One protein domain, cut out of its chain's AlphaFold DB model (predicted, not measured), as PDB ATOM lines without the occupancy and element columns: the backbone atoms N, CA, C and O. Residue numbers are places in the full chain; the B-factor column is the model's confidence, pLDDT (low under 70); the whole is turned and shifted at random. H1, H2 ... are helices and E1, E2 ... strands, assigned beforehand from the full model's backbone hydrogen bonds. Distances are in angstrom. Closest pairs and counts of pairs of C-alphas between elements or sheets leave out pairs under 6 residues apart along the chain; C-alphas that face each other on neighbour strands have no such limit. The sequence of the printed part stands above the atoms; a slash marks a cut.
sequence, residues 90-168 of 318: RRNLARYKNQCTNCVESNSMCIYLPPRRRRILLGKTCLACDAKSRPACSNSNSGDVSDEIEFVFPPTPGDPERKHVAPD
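What this domain is: This is residues 90 to 168 of the 318 residues of an uncharacterized protein of Peniophora sp. CONT (UniProt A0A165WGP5). This is a domain of little regular structure, mostly wound loops round one short pair of strands, E1 and E2, with a one-turn helix, H1, towards one end of the longest axis. A long loop, residues 106 to 148, joins H1 to E2, and the last stretch, residues 152 to 168, runs to the opposite end and folds back at Gly 158. The printed part has 79 residues, 11 of them in named elements, ordered E1, H1, E2; the class is mixed, the two-stranded sheet antiparallel. It is compact, with a radius of gyration of the C-alphas of 12.4 A and spans of 38 by 29 by 23 A.

How they stand to each other: E1, residues 94 to 96, and E2, residues 149 to 151, are antiparallel neighbours at 151 degrees; N 95 and O 150 are within hydrogen-bond range at 2.9 A. In H1, residues 101 to 105, the O i to N i+4 pair is within hydrogen-bond range.

Where its parts are: E1 begins at C-alpha 94 (234.924, 258.157, 234.665) and is 6.9 A long. H1 measures 6.0 A. E2, 6.8 A, ends at C-alpha 151 (235.556, 259.966, 231.087).

The domain as a whole: The C-alphas farthest apart, of Arg 134 and Gly 158, are 39.0 A apart. The printed part has no cut. The link E1 to H1 is tight, H1 to E2 long. Residues 118 to 124 and 130 to 143 have pLDDT under 70.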
ATOM      1  N   ARG A  90     243.613 259.973 238.166       88.88
ATOM      2  CA  ARG A  90     242.813 261.118 237.698       88.88
ATOM      3  C   ARG A  90     242.442 261.036 236.220       88.88
ATOM      4  O   ARG A  90     241.285 261.218 235.865       88.88
ATOM      5  N   ARG A  91     243.406 260.709 235.352       88.12
ATOM      6  CA  ARG A  91     243.211 260.662 233.890       88.12
ATOM      7  C   ARG A  91     242.200 259.601 233.451       88.12
ATOM      8  O   ARG A  91     241.527 259.788 232.449       88.12
ATOM      9  N   ASN A  92     242.076 258.512 234.205       89.50
ATOM     10  CA  ASN A  92     241.144 257.416 233.924       89.50
ATOM     11  C   ASN A  92     239.838 257.538 234.722       89.50
ATOM     12  O   ASN A  92     239.061 256.583 234.781       89.50
ATOM     13  N   LEU A  93     239.596 258.684 235.364       89.56
ATOM     14  CA  LEU A  93     238.368 258.922 236.100       89.56
ATOM     15  C   LEU A  93     237.188 258.970 235.128       89.56
ATOM     16  O   LEU A  93     237.184 259.742 234.169       89.56
ATOM     17  N   ALA A  94     236.174 258.160 235.403       89.69
ATOM     18  CA  ALA A  94     234.924 258.157 234.665       89.69
ATOM     19  C   ALA A  94     233.750 258.350 235.621       89.69
ATOM     20  O   ALA A  94     233.802 257.948 236.787       89.69
ATOM     21  N   ARG A  95     232.677 258.957 235.124       88.19
ATOM     22  CA  ARG A  95     231.420 259.146 235.847       88.19
ATOM     23  C   ARG A  95     230.285 258.446 235.118       88.19
ATOM     24  O   ARG A  95     230.325 258.323 233.898       88.19
ATOM     25  N   TYR A  96     229.277 257.996 235.852       87.25
ATOM     26  CA  TYR A  96     228.052 257.490 235.239       87.25
ATOM     27  C   TYR A  96     227.274 258.648 234.608       87.25
ATOM     28  O   TYR A  96     227.076 259.678 235.254       87.25
ATOM     29  N   LYS A  97     226.779 258.452 233.380       86.31
ATOM     30  CA  LYS A  97     225.875 259.389 232.691       86.31
ATOM     31  C   LYS A  97     224.588 259.601 233.498       86.31
ATOM     32  O   LYS A  97     224.100 260.717 233.616       86.31
ATOM     33  N   ASN A  98     224.081 258.523 234.106       84.06
ATOM     34  CA  ASN A  98     222.926 258.537 235.004       84.06
ATOM     35  C   ASN A  98     223.383 258.370 236.459       84.06
ATOM     36  O   ASN A  98     223.845 257.296 236.858       84.06
ATOM     37  N   GLN A  99     223.242 259.431 237.255       83.12
ATOM     38  CA  GLN A  99     223.608 259.423 238.670       83.12
ATOM     39  C   GLN A  99     222.599 258.626 239.510       83.12
ATOM     40  O   GLN A  99     221.401 258.639 239.235       83.12
ATOM     41  N   CYS A 100     223.066 257.957 240.569       81.50
ATOM     42  CA  CYS A 100     222.161 257.305 241.517       81.50
ATOM     43  C   CYS A 100     221.508 258.307 242.477       81.50
ATOM     44  O   CYS A 100     222.066 259.373 242.736       81.50
ATOM     45  N   THR A 101     220.375 257.924 243.076       81.50
ATOM     46  CA  THR A 101     219.617 258.764 244.023       81.50
ATOM     47  C   THR A 101     220.495 259.350 245.123       81.50
ATOM     48  O   THR A 101     220.440 260.548 245.360       81.50
ATOM     49  N   ASN A 102     221.395 258.555 245.709       80.75
ATOM     50  CA  ASN A 102     222.289 259.048 246.757       80.75
ATOM     51  C   ASN A 102     223.233 260.147 246.251       80.75
ATOM     52  O   ASN A 102     223.517 261.080 246.995       80.75
ATOM     53  N   CYS A 103     223.752 260.034 245.023       80.31
ATOM     54  CA  CYS A 103     224.627 261.061 244.440       80.31
ATOM     55  C   CYS A 103     223.836 262.330 244.105       80.31
ATOM     56  O   CYS A 103     224.313 263.420 244.392       80.31
ATOM     57  N   VAL A 104     222.603 262.184 243.608       82.94
ATOM     58  CA  VAL A 104     221.692 263.310 243.350       82.94
ATOM     59  C   VAL A 104     221.338 264.045 244.648       82.94
ATOM     60  O   VAL A 104     221.490 265.258 244.719       82.94
ATOM     61  N   GLU A 105     220.934 263.327 245.700       80.81
ATOM     62  CA  GLU A 105     220.575 263.908 247.005       80.81
ATOM     63  C   GLU A 105     221.761 264.601 247.689       80.81
ATOM     64  O   GLU A 105     221.597 265.642 248.320       80.81
ATOM     65  N   SER A 106     222.962 264.035 247.553       72.69
ATOM     66  CA  SER A 106     224.203 264.622 248.083       72.69
ATOM     67  C   SER A 106     224.838 265.665 247.172       72.69
ATOM     68  O   SER A 106     225.884 266.222 247.515       72.69
ATOM     69  N   ASN A 107     224.232 265.906 246.010       75.31
ATOM     70  CA  ASN A 107     224.744 266.819 245.009       75.31
ATOM     71  C   ASN A 107     226.217 266.531 244.651       75.31
ATOM     72  O   ASN A 107     227.061 267.427 244.614       75.31
ATOM     73  N   SER A 108     226.547 265.248 244.483       76.38
ATOM     74  CA  SER A 108     227.910 264.759 244.279       76.38
ATOM     75  C   SER A 108     228.064 264.039 242.946       76.38
ATOM     76  O   SER A 108     227.120 263.460 242.405       76.38
ATOM     77  N   MET A 109     229.281 264.040 242.399       80.38
ATOM     78  CA  MET A 109     229.542 263.335 241.147       80.38
ATOM     79  C   MET A 109     229.463 261.813 241.331       80.38
ATOM     80  O   MET A 109     230.144 261.232 242.177       80.38
ATOM     81  N   CYS A 110     228.675 261.141 240.489       84.62
ATOM     82  CA  CYS A 110     228.552 259.686 240.510       84.62
ATOM     83  C   CYS A 110     229.742 259.025 239.791       84.62
ATOM     84  O   CYS A 110     229.686 258.744 238.595       84.62
ATOM     85  N   ILE A 111     230.842 258.806 240.512       87.00
ATOM     86  CA  ILE A 111     232.089 258.258 239.960       87.00
ATOM     87  C   ILE A 111     232.009 256.737 239.767       87.00
ATOM     88  O   ILE A 111     231.679 255.994 240.694       87.00
ATOM     89  N   TYR A 112     232.372 256.266 238.576       87.12
ATOM     90  CA  TYR A 112     232.496 254.849 238.249       87.12
ATOM     91  C   TYR A 112     233.670 254.213 239.000       87.12
ATOM     92  O   TYR A 112     234.792 254.713 238.956       87.12
ATOM     93  N   LEU A 113     233.415 253.086 239.673       86.06
ATOM     94  CA  LEU A 113     234.449 252.246 240.275       86.06
ATOM     95  C   LEU A 113     234.662 250.999 239.401       86.06
ATOM     96  O   LEU A 113     233.833 250.082 239.452       86.06
ATOM     97  N   PRO A 114     235.760 250.921 238.625       83.88
ATOM     98  CA  PRO A 114     236.016 249.773 237.769       83.88
ATOM     99  C   PRO A 114     236.154 248.478 238.588       83.88
ATOM    100  O   PRO A 114     236.843 248.457 239.617       83.88
ATOM    101  N   PRO A 115     235.528 247.364 238.165       79.81
ATOM    102  CA  PRO A 115     235.651 246.099 238.870       79.81
ATOM    103  C   PRO A 115     237.077 245.555 238.730       79.81
ATOM    104  O   PRO A 115     237.655 245.537 237.646       79.81
ATOM    105  N   ARG A 116     237.639 245.010 239.817       74.25
ATOM    106  CA  ARG A 116     238.989 244.412 239.777       74.25
ATOM    107  C   ARG A 116     239.096 243.183 238.874       74.25
ATOM    108  O   ARG A 116     240.175 242.854 238.398       74.25
ATOM    109  N   ARG A 117     237.988 242.465 238.669       72.00
ATOM    110  CA  ARG A 117     237.926 241.289 237.794       72.00
ATOM    111  C   ARG A 117     237.100 241.644 236.564       72.00
ATOM    112  O   ARG A 117     235.885 241.775 236.667       72.00
ATOM    113  N   ARG A 118     237.757 241.725 235.401       60.22
ATOM    114  CA  ARG A 118     237.149 242.104 234.108       60.22
ATOM    115  C   ARG A 118     235.949 241.252 233.682       60.22
ATOM    116  O   ARG A 118     235.156 241.699 232.871       60.22
ATOM    117  N   ARG A 119     235.794 240.035 234.220       57.84
ATOM    118  CA  ARG A 119     234.742 239.092 233.790       57.84
ATOM    119  C   ARG A 119     233.315 239.551 234.106       57.84
ATOM    120  O   ARG A 119     232.378 238.927 233.631       57.84
ATOM    121  N   ILE A 120     233.142 240.588 234.924       56.53
ATOM    122  CA  ILE A 120     231.826 241.102 235.296       56.53
ATOM    123  C   ILE A 120     231.884 242.631 235.212       56.53
ATOM    124  O   ILE A 120     232.151 243.295 236.210       56.53
ATOM    125  N   LEU A 121     231.625 243.195 234.027       54.78
ATOM    126  CA  LEU A 121     231.455 244.642 233.797       54.78
ATOM    127  C   LEU A 121     230.124 245.170 234.369       54.78
ATOM    128  O   LEU A 121     229.531 246.104 233.852       54.78
ATOM    129  N   LEU A 122     229.639 244.592 235.468       59.31
ATOM    130  CA  LEU A 122     228.471 245.101 236.179       59.31
ATOM    131  C   LEU A 122     228.943 246.220 237.108       59.31
ATOM    132  O   LEU A 122     229.101 246.017 238.315       59.31
ATOM    133  N   GLY A 123     229.223 247.387 236.530       58.56
ATOM    134  CA  GLY A 123     229.510 248.614 237.265       58.56
ATOM    135  C   GLY A 123     228.295 249.052 238.070       58.56
ATOM    136  O   GLY A 123     227.503 249.852 237.607       58.56
ATOM    137  N   LYS A 124     228.117 248.482 239.264       66.88
ATOM    138  CA  LYS A 124     226.977 248.771 240.155       66.88
ATOM    139  C   LYS A 124     227.373 249.558 241.395       66.88
ATOM    140  O   LYS A 124     226.549 249.770 242.281       66.88
ATOM    141  N   THR A 125     228.648 249.910 241.512       75.81
ATOM    142  CA  THR A 125     229.181 250.613 242.672       75.81
ATOM    143  C   THR A 125     229.696 251.962 242.215       75.81
ATOM    144  O   THR A 125     230.500 252.055 241.285       75.81
ATOM    145  N   CYS A 126     229.193 253.005 242.860       80.88
ATOM    146  CA  CYS A 126     229.728 254.345 242.729       80.88
ATOM    147  C   CYS A 126     230.791 254.557 243.800       80.88
ATOM    148  O   CYS A 126     230.564 254.257 244.972       80.88
ATOM    149  N   LEU A 127     231.944 255.089 243.403       83.25
ATOM    150  CA  LEU A 127     233.026 255.386 244.333       83.25
ATOM    151  C   LEU A 127     232.634 256.475 245.352       83.25
ATOM    152  O   LEU A 127     233.095 256.445 246.496       83.25
ATOM    153  N   ALA A 128     231.774 257.417 244.951       77.56
ATOM    154  CA  ALA A 128     231.374 258.549 245.779       77.56
ATOM    155  C   ALA A 128     230.511 258.139 246.970       77.56
ATOM    156  O   ALA A 128     230.850 258.444 248.113       77.56
ATOM    157  N   CYS A 129     229.422 257.421 246.706       73.62
ATOM    158  CA  CYS A 129     228.467 257.045 247.743       73.62
ATOM    159  C   CYS A 129     228.699 255.636 248.301       73.62
ATOM    160  O   CYS A 129     228.035 255.267 249.267       73.62
ATOM    161  N   ASP A 130     229.572 254.835 247.671       69.06
ATOM    162  CA  ASP A 130     229.786 253.397 247.924       69.06
ATOM    163  C   ASP A 130     228.501 252.554 247.948       69.06
ATOM    164  O   ASP A 130     228.477 251.367 248.284       69.06
ATOM    165  N   ALA A 131     227.386 253.157 247.558       63.25
ATOM    166  CA  ALA A 131     226.126 252.486 247.565       63.25
ATOM    167  C   ALA A 131     226.138 251.512 246.394       63.25
ATOM    168  O   ALA A 131     226.293 251.883 245.229       63.25
ATOM    169  N   LYS A 132     225.864 250.250 246.709       61.22
ATOM    170  CA  LYS A 132     225.197 249.338 245.778       61.22
ATOM    171  C   LYS A 132     223.733 249.782 245.682       61.22
ATOM    172  O   LYS A 132     222.840 249.030 246.066       61.22
ATOM    173  N   SER A 133     223.485 251.058 245.382       48.00
ATOM    174  CA  SER A 133     222.158 251.643 245.549       48.00
ATOM    175  C   SER A 133     221.191 250.964 244.594       48.00
ATOM    176  O   SER A 133     221.537 250.617 243.469       48.00
ATOM    177  N   ARG A 134     219.963 250.756 245.055       51.12
ATOM    178  CA  ARG A 134     218.795 250.779 244.183       51.12
ATOM    179  C   ARG A 134     218.157 252.160 244.383       51.12
ATOM    180  O   ARG A 134     217.957 252.510 245.543       51.12
ATOM    181  N   PRO A 135     217.853 252.915 243.315       60.69
ATOM    182  CA  PRO A 135     218.178 252.616 241.918       60.69
ATOM    183  C   PRO A 135     219.700 252.587 241.679       60.69
ATOM    184  O   PRO A 135     220.474 253.247 242.385       60.69
ATOM    185  N   ALA A 136     220.120 251.710 240.762       64.12
ATOM    186  CA  ALA A 136     221.527 251.481 240.451       64.12
ATOM    187  C   ALA A 136     222.174 252.762 239.925       64.12
ATOM    188  O   ALA A 136     221.516 253.623 239.346       64.12
ATOM    189  N   CYS A 137     223.474 252.898 240.175       63.97
ATOM    190  CA  CYS A 137     224.284 253.769 239.336       63.97
ATOM    191  C   CYS A 137     224.223 253.127 237.952       63.97
ATOM    192  O   CYS A 137     224.549 251.944 237.871       63.97
ATOM    193  N   SER A 138     223.775 253.876 236.943       62.75
ATOM    194  CA  SER A 138     223.385 253.351 235.628       62.75
ATOM    195  C   SER A 138     221.977 252.719 235.550       62.75
ATOM    196  O   SER A 138     221.467 252.119 236.498       62.75
ATOM    197  N   ASN A 139     221.322 252.923 234.403       52.84
ATOM    198  CA  ASN A 139     219.931 252.522 234.151       52.84
ATOM    199  C   ASN A 139     219.840 251.254 233.294       52.84
ATOM    200  O   ASN A 139     218.736 250.774 233.024       52.84
ATOM    201  N   SER A 140     220.962 250.730 232.804       50.03
ATOM    202  CA  SER A 140     220.899 249.775 231.719       50.03
ATOM    203  C   SER A 140     220.734 248.335 232.189       50.03
ATOM    204  O   SER A 140     221.406 247.804 233.075       50.03
ATOM    205  N   ASN A 141     219.851 247.662 231.465       56.38
ATOM    206  CA  ASN A 141     219.940 246.232 231.232       56.38
ATOM    207  C   ASN A 141     221.000 245.906 230.150       56.38
ATOM    208  O   ASN A 141     221.046 244.762 229.698       56.38
ATOM    209  N   SER A 142     221.801 246.880 229.682       54.53
ATOM    210  CA  SER A 142     222.834 246.653 228.669       54.53
ATOM    211  C   SER A 142     224.066 246.055 229.336       54.53
ATOM    212  O   SER A 142     224.531 246.512 230.374       54.53
ATOM    213  N   GLY A 143     224.574 244.967 228.764       61.78
ATOM    214  CA  GLY A 143     225.687 244.213 229.340       61.78
ATOM    215  C   GLY A 143     227.021 244.966 229.383       61.78
ATOM    216  O   GLY A 143     227.956 244.451 229.998       61.78
ATOM    217  N   ASP A 144     227.115 246.146 228.758       75.38
ATOM    218  CA  ASP A 144     228.321 246.967 228.705       75.38
ATOM    219  C   ASP A 144     228.150 248.283 229.476       75.38
ATOM    220  O   ASP A 144     227.265 249.091 229.201       75.38
ATOM    221  N   VAL A 145     229.030 248.495 230.452       80.12
ATOM    222  CA  VAL A 145     229.091 249.717 231.263       80.12
ATOM    223  C   VAL A 145     229.722 250.887 230.507       80.12
ATOM    224  O   VAL A 145     229.557 252.036 230.913       80.12
ATOM    225  N   SER A 146     230.439 250.616 229.414       82.00
ATOM    226  CA  SER A 146     231.118 251.632 228.601       82.00
ATOM    227  C   SER A 146     230.127 252.639 228.011       82.00
ATOM    228  O   SER A 146     230.405 253.835 227.986       82.00
ATOM    229  N   ASP A 147     228.924 252.183 227.651       82.75
ATOM    230  CA  ASP A 147     227.849 253.039 227.134       82.75
ATOM    231  C   ASP A 147     227.221 253.932 228.210       82.75
ATOM    232  O   ASP A 147     226.570 254.936 227.903       82.75
ATOM    233  N   GLU A 148     227.420 253.600 229.482       84.94
ATOM    234  CA  GLU A 148     226.767 254.254 230.615       84.94
ATOM    235  C   GLU A 148     227.671 255.199 231.387       84.94
ATOM    236  O   GLU A 148     227.203 255.886 232.301       84.94
ATOM    237  N   ILE A 149     228.951 255.241 231.035       87.44
ATOM    238  CA  ILE A 149     229.918 256.123 231.662       87.44
ATOM    239  C   ILE A 149     230.535 257.066 230.640       87.44
ATOM    240  O   ILE A 149     230.463 256.864 229.431       87.44
ATOM    241  N   GLU A 150     231.141 258.123 231.148       89.06
ATOM    242  CA  GLU A 150     231.927 259.063 230.370       89.06
ATOM    243  C   GLU A 150     233.178 259.440 231.158       89.06
ATOM    244  O   GLU A 150     233.136 259.599 232.383       89.06
ATOM    245  N   PHE A 151     234.310 259.536 230.464       90.19
ATOM    246  CA  PHE A 151     235.556 259.966 231.087       90.19
ATOM    247  C   PHE A 151     235.467 261.449 231.432       90.19
ATOM    248  O   PHE A 151     235.072 262.268 230.609       90.19
ATOM    249  N   VAL A 152     235.834 261.781 232.670       86.75
ATOM    250  CA  VAL A 152     235.749 263.149 233.199       86.75
ATOM    251  C   VAL A 152     236.742 264.063 232.484       86.75
ATOM    252  O   VAL A 152     236.437 265.225 232.226       86.75
ATOM    253  N   PHE A 153     237.915 263.528 232.140       82.25
ATOM    254  CA  PHE A 153     238.965 264.252 231.436       82.25
ATOM    255  C   PHE A 153     239.029 263.771 229.986       82.25
ATOM    256  O   PHE A 153     239.404 262.609 229.761       82.25
ATOM    257  N   PRO A 154     238.696 264.630 229.004       76.81
ATOM    258  CA  PRO A 154     238.844 264.261 227.608       76.81
ATOM    259  C   PRO A 154     240.316 263.918 227.315       76.81
ATOM    260  O   PRO A 154     241.223 264.471 227.948       76.81
ATOM    261  N   PRO A 155     240.586 262.964 226.412       79.25
ATOM    262  CA  PRO A 155     241.941 262.741 225.931       79.25
ATOM    263  C   PRO A 155     242.403 263.976 225.149       79.25
ATOM    264  O   PRO A 155     241.654 264.527 224.340       79.25
ATOM    265  N   THR A 156     243.632 264.417 225.393       82.38
ATOM    266  CA  THR A 156     244.300 265.392 224.527       82.38
ATOM    267  C   THR A 156     244.724 264.717 223.216       82.38
ATOM    268  O   THR A 156     244.888 263.493 223.173       82.38
ATOM    269  N   PRO A 157     244.905 265.464 222.115       84.75
ATOM    270  CA  PRO A 157     245.489 264.900 220.902       84.75
ATOM    271  C   PRO A 157     246.843 264.240 221.211       84.75
ATOM    272  O   PRO A 157     247.731 264.884 221.761       84.75
ATOM    273  N   GLY A 158     246.983 262.952 220.889       84.12
ATOM    274  CA  GLY A 158     248.190 262.160 221.168       84.12
ATOM    275  C   GLY A 158     248.179 261.385 222.493       84.12
ATOM    276  O   GLY A 158     249.007 260.489 222.661       84.12
ATOM    277  N   ASP A 159     247.233 261.650 223.401       80.19
ATOM    278  CA  ASP A 159     247.050 260.816 224.592       80.19
ATOM    279  C   ASP A 159     246.549 259.415 224.186       80.19
ATOM    280  O   ASP A 159     245.732 259.279 223.267       80.19
ATOM    281  N   PRO A 160     246.971 258.349 224.891       80.62
ATOM    282  CA  PRO A 160     246.382 257.035 224.696       80.62
ATOM    283  C   PRO A 160     244.886 257.070 225.023       80.62
ATOM    284  O   PRO A 160     244.447 257.759 225.951       80.62
ATOM    285  N   GLU A 161     244.114 256.260 224.297       81.62
ATOM    286  CA  GLU A 161     242.686 256.091 224.554       81.62
ATOM    287  C   GLU A 161     242.443 255.747 226.031       81.62
ATOM    288  O   GLU A 161     243.140 254.910 226.623       81.62
ATOM    289  N   ARG A 162     241.459 256.419 226.636       81.50
ATOM    290  CA  ARG A 162     241.094 256.202 228.036       81.50
ATOM    291  C   ARG A 162     240.546 254.787 228.196       81.50
ATOM    292  O   ARG A 162     239.720 254.327 227.414       81.50
ATOM    293  N   LYS A 163     241.017 254.081 229.223       81.56
ATOM    294  CA  LYS A 163     240.678 252.670 229.450       81.56
ATOM    295  C   LYS A 163     240.021 252.484 230.805       81.56
ATOM    296  O   LYS A 163     240.375 253.138 231.785       81.56
ATOM    297  N   HIS A 164     239.129 251.499 230.879       80.88
ATOM    298  CA  HIS A 164     238.596 250.984 232.138       80.88
ATOM    299  C   HIS A 164     239.688 250.186 232.859       80.88
ATOM    300  O   HIS A 164     239.779 248.958 232.754       80.88
ATOM    301  N   VAL A 165     240.577 250.893 233.552       85.12
ATOM    302  CA  VAL A 165     241.664 250.273 234.310       85.12
ATOM    303  C   VAL A 165     241.149 249.894 235.694       85.12
ATOM    304  O   VAL A 165     240.523 250.698 236.380       85.12
ATOM    305  N   ALA A 166     241.389 248.648 236.098       86.06
ATOM    306  CA  ALA A 166     241.078 248.208 237.451       86.06
ATOM    307  C   ALA A 166     241.867 249.046 238.473       86.06
ATOM    308  O   ALA A 166     243.013 249.391 238.194       86.06
ATOM    309  N   PRO A 167     241.307 249.330 239.660       89.38
ATOM    310  CA  PRO A 167     242.033 250.092 240.659       89.38
ATOM    311  C   PRO A 167     243.332 249.398 241.079       89.38
ATOM    312  O   PRO A 167     243.310 248.225 241.472       89.38
ATOM    313  N   ASP A 168     244.429 250.146 241.030       91.00
ATOM    314  CA  ASP A 168     245.788 249.682 241.289       91.00
ATOM    315  C   ASP A 168     246.321 250.271 242.601       91.00
ATOM    316  O   ASP A 168     246.131 251.445 242.919       91.00
TER     317      ASP A 168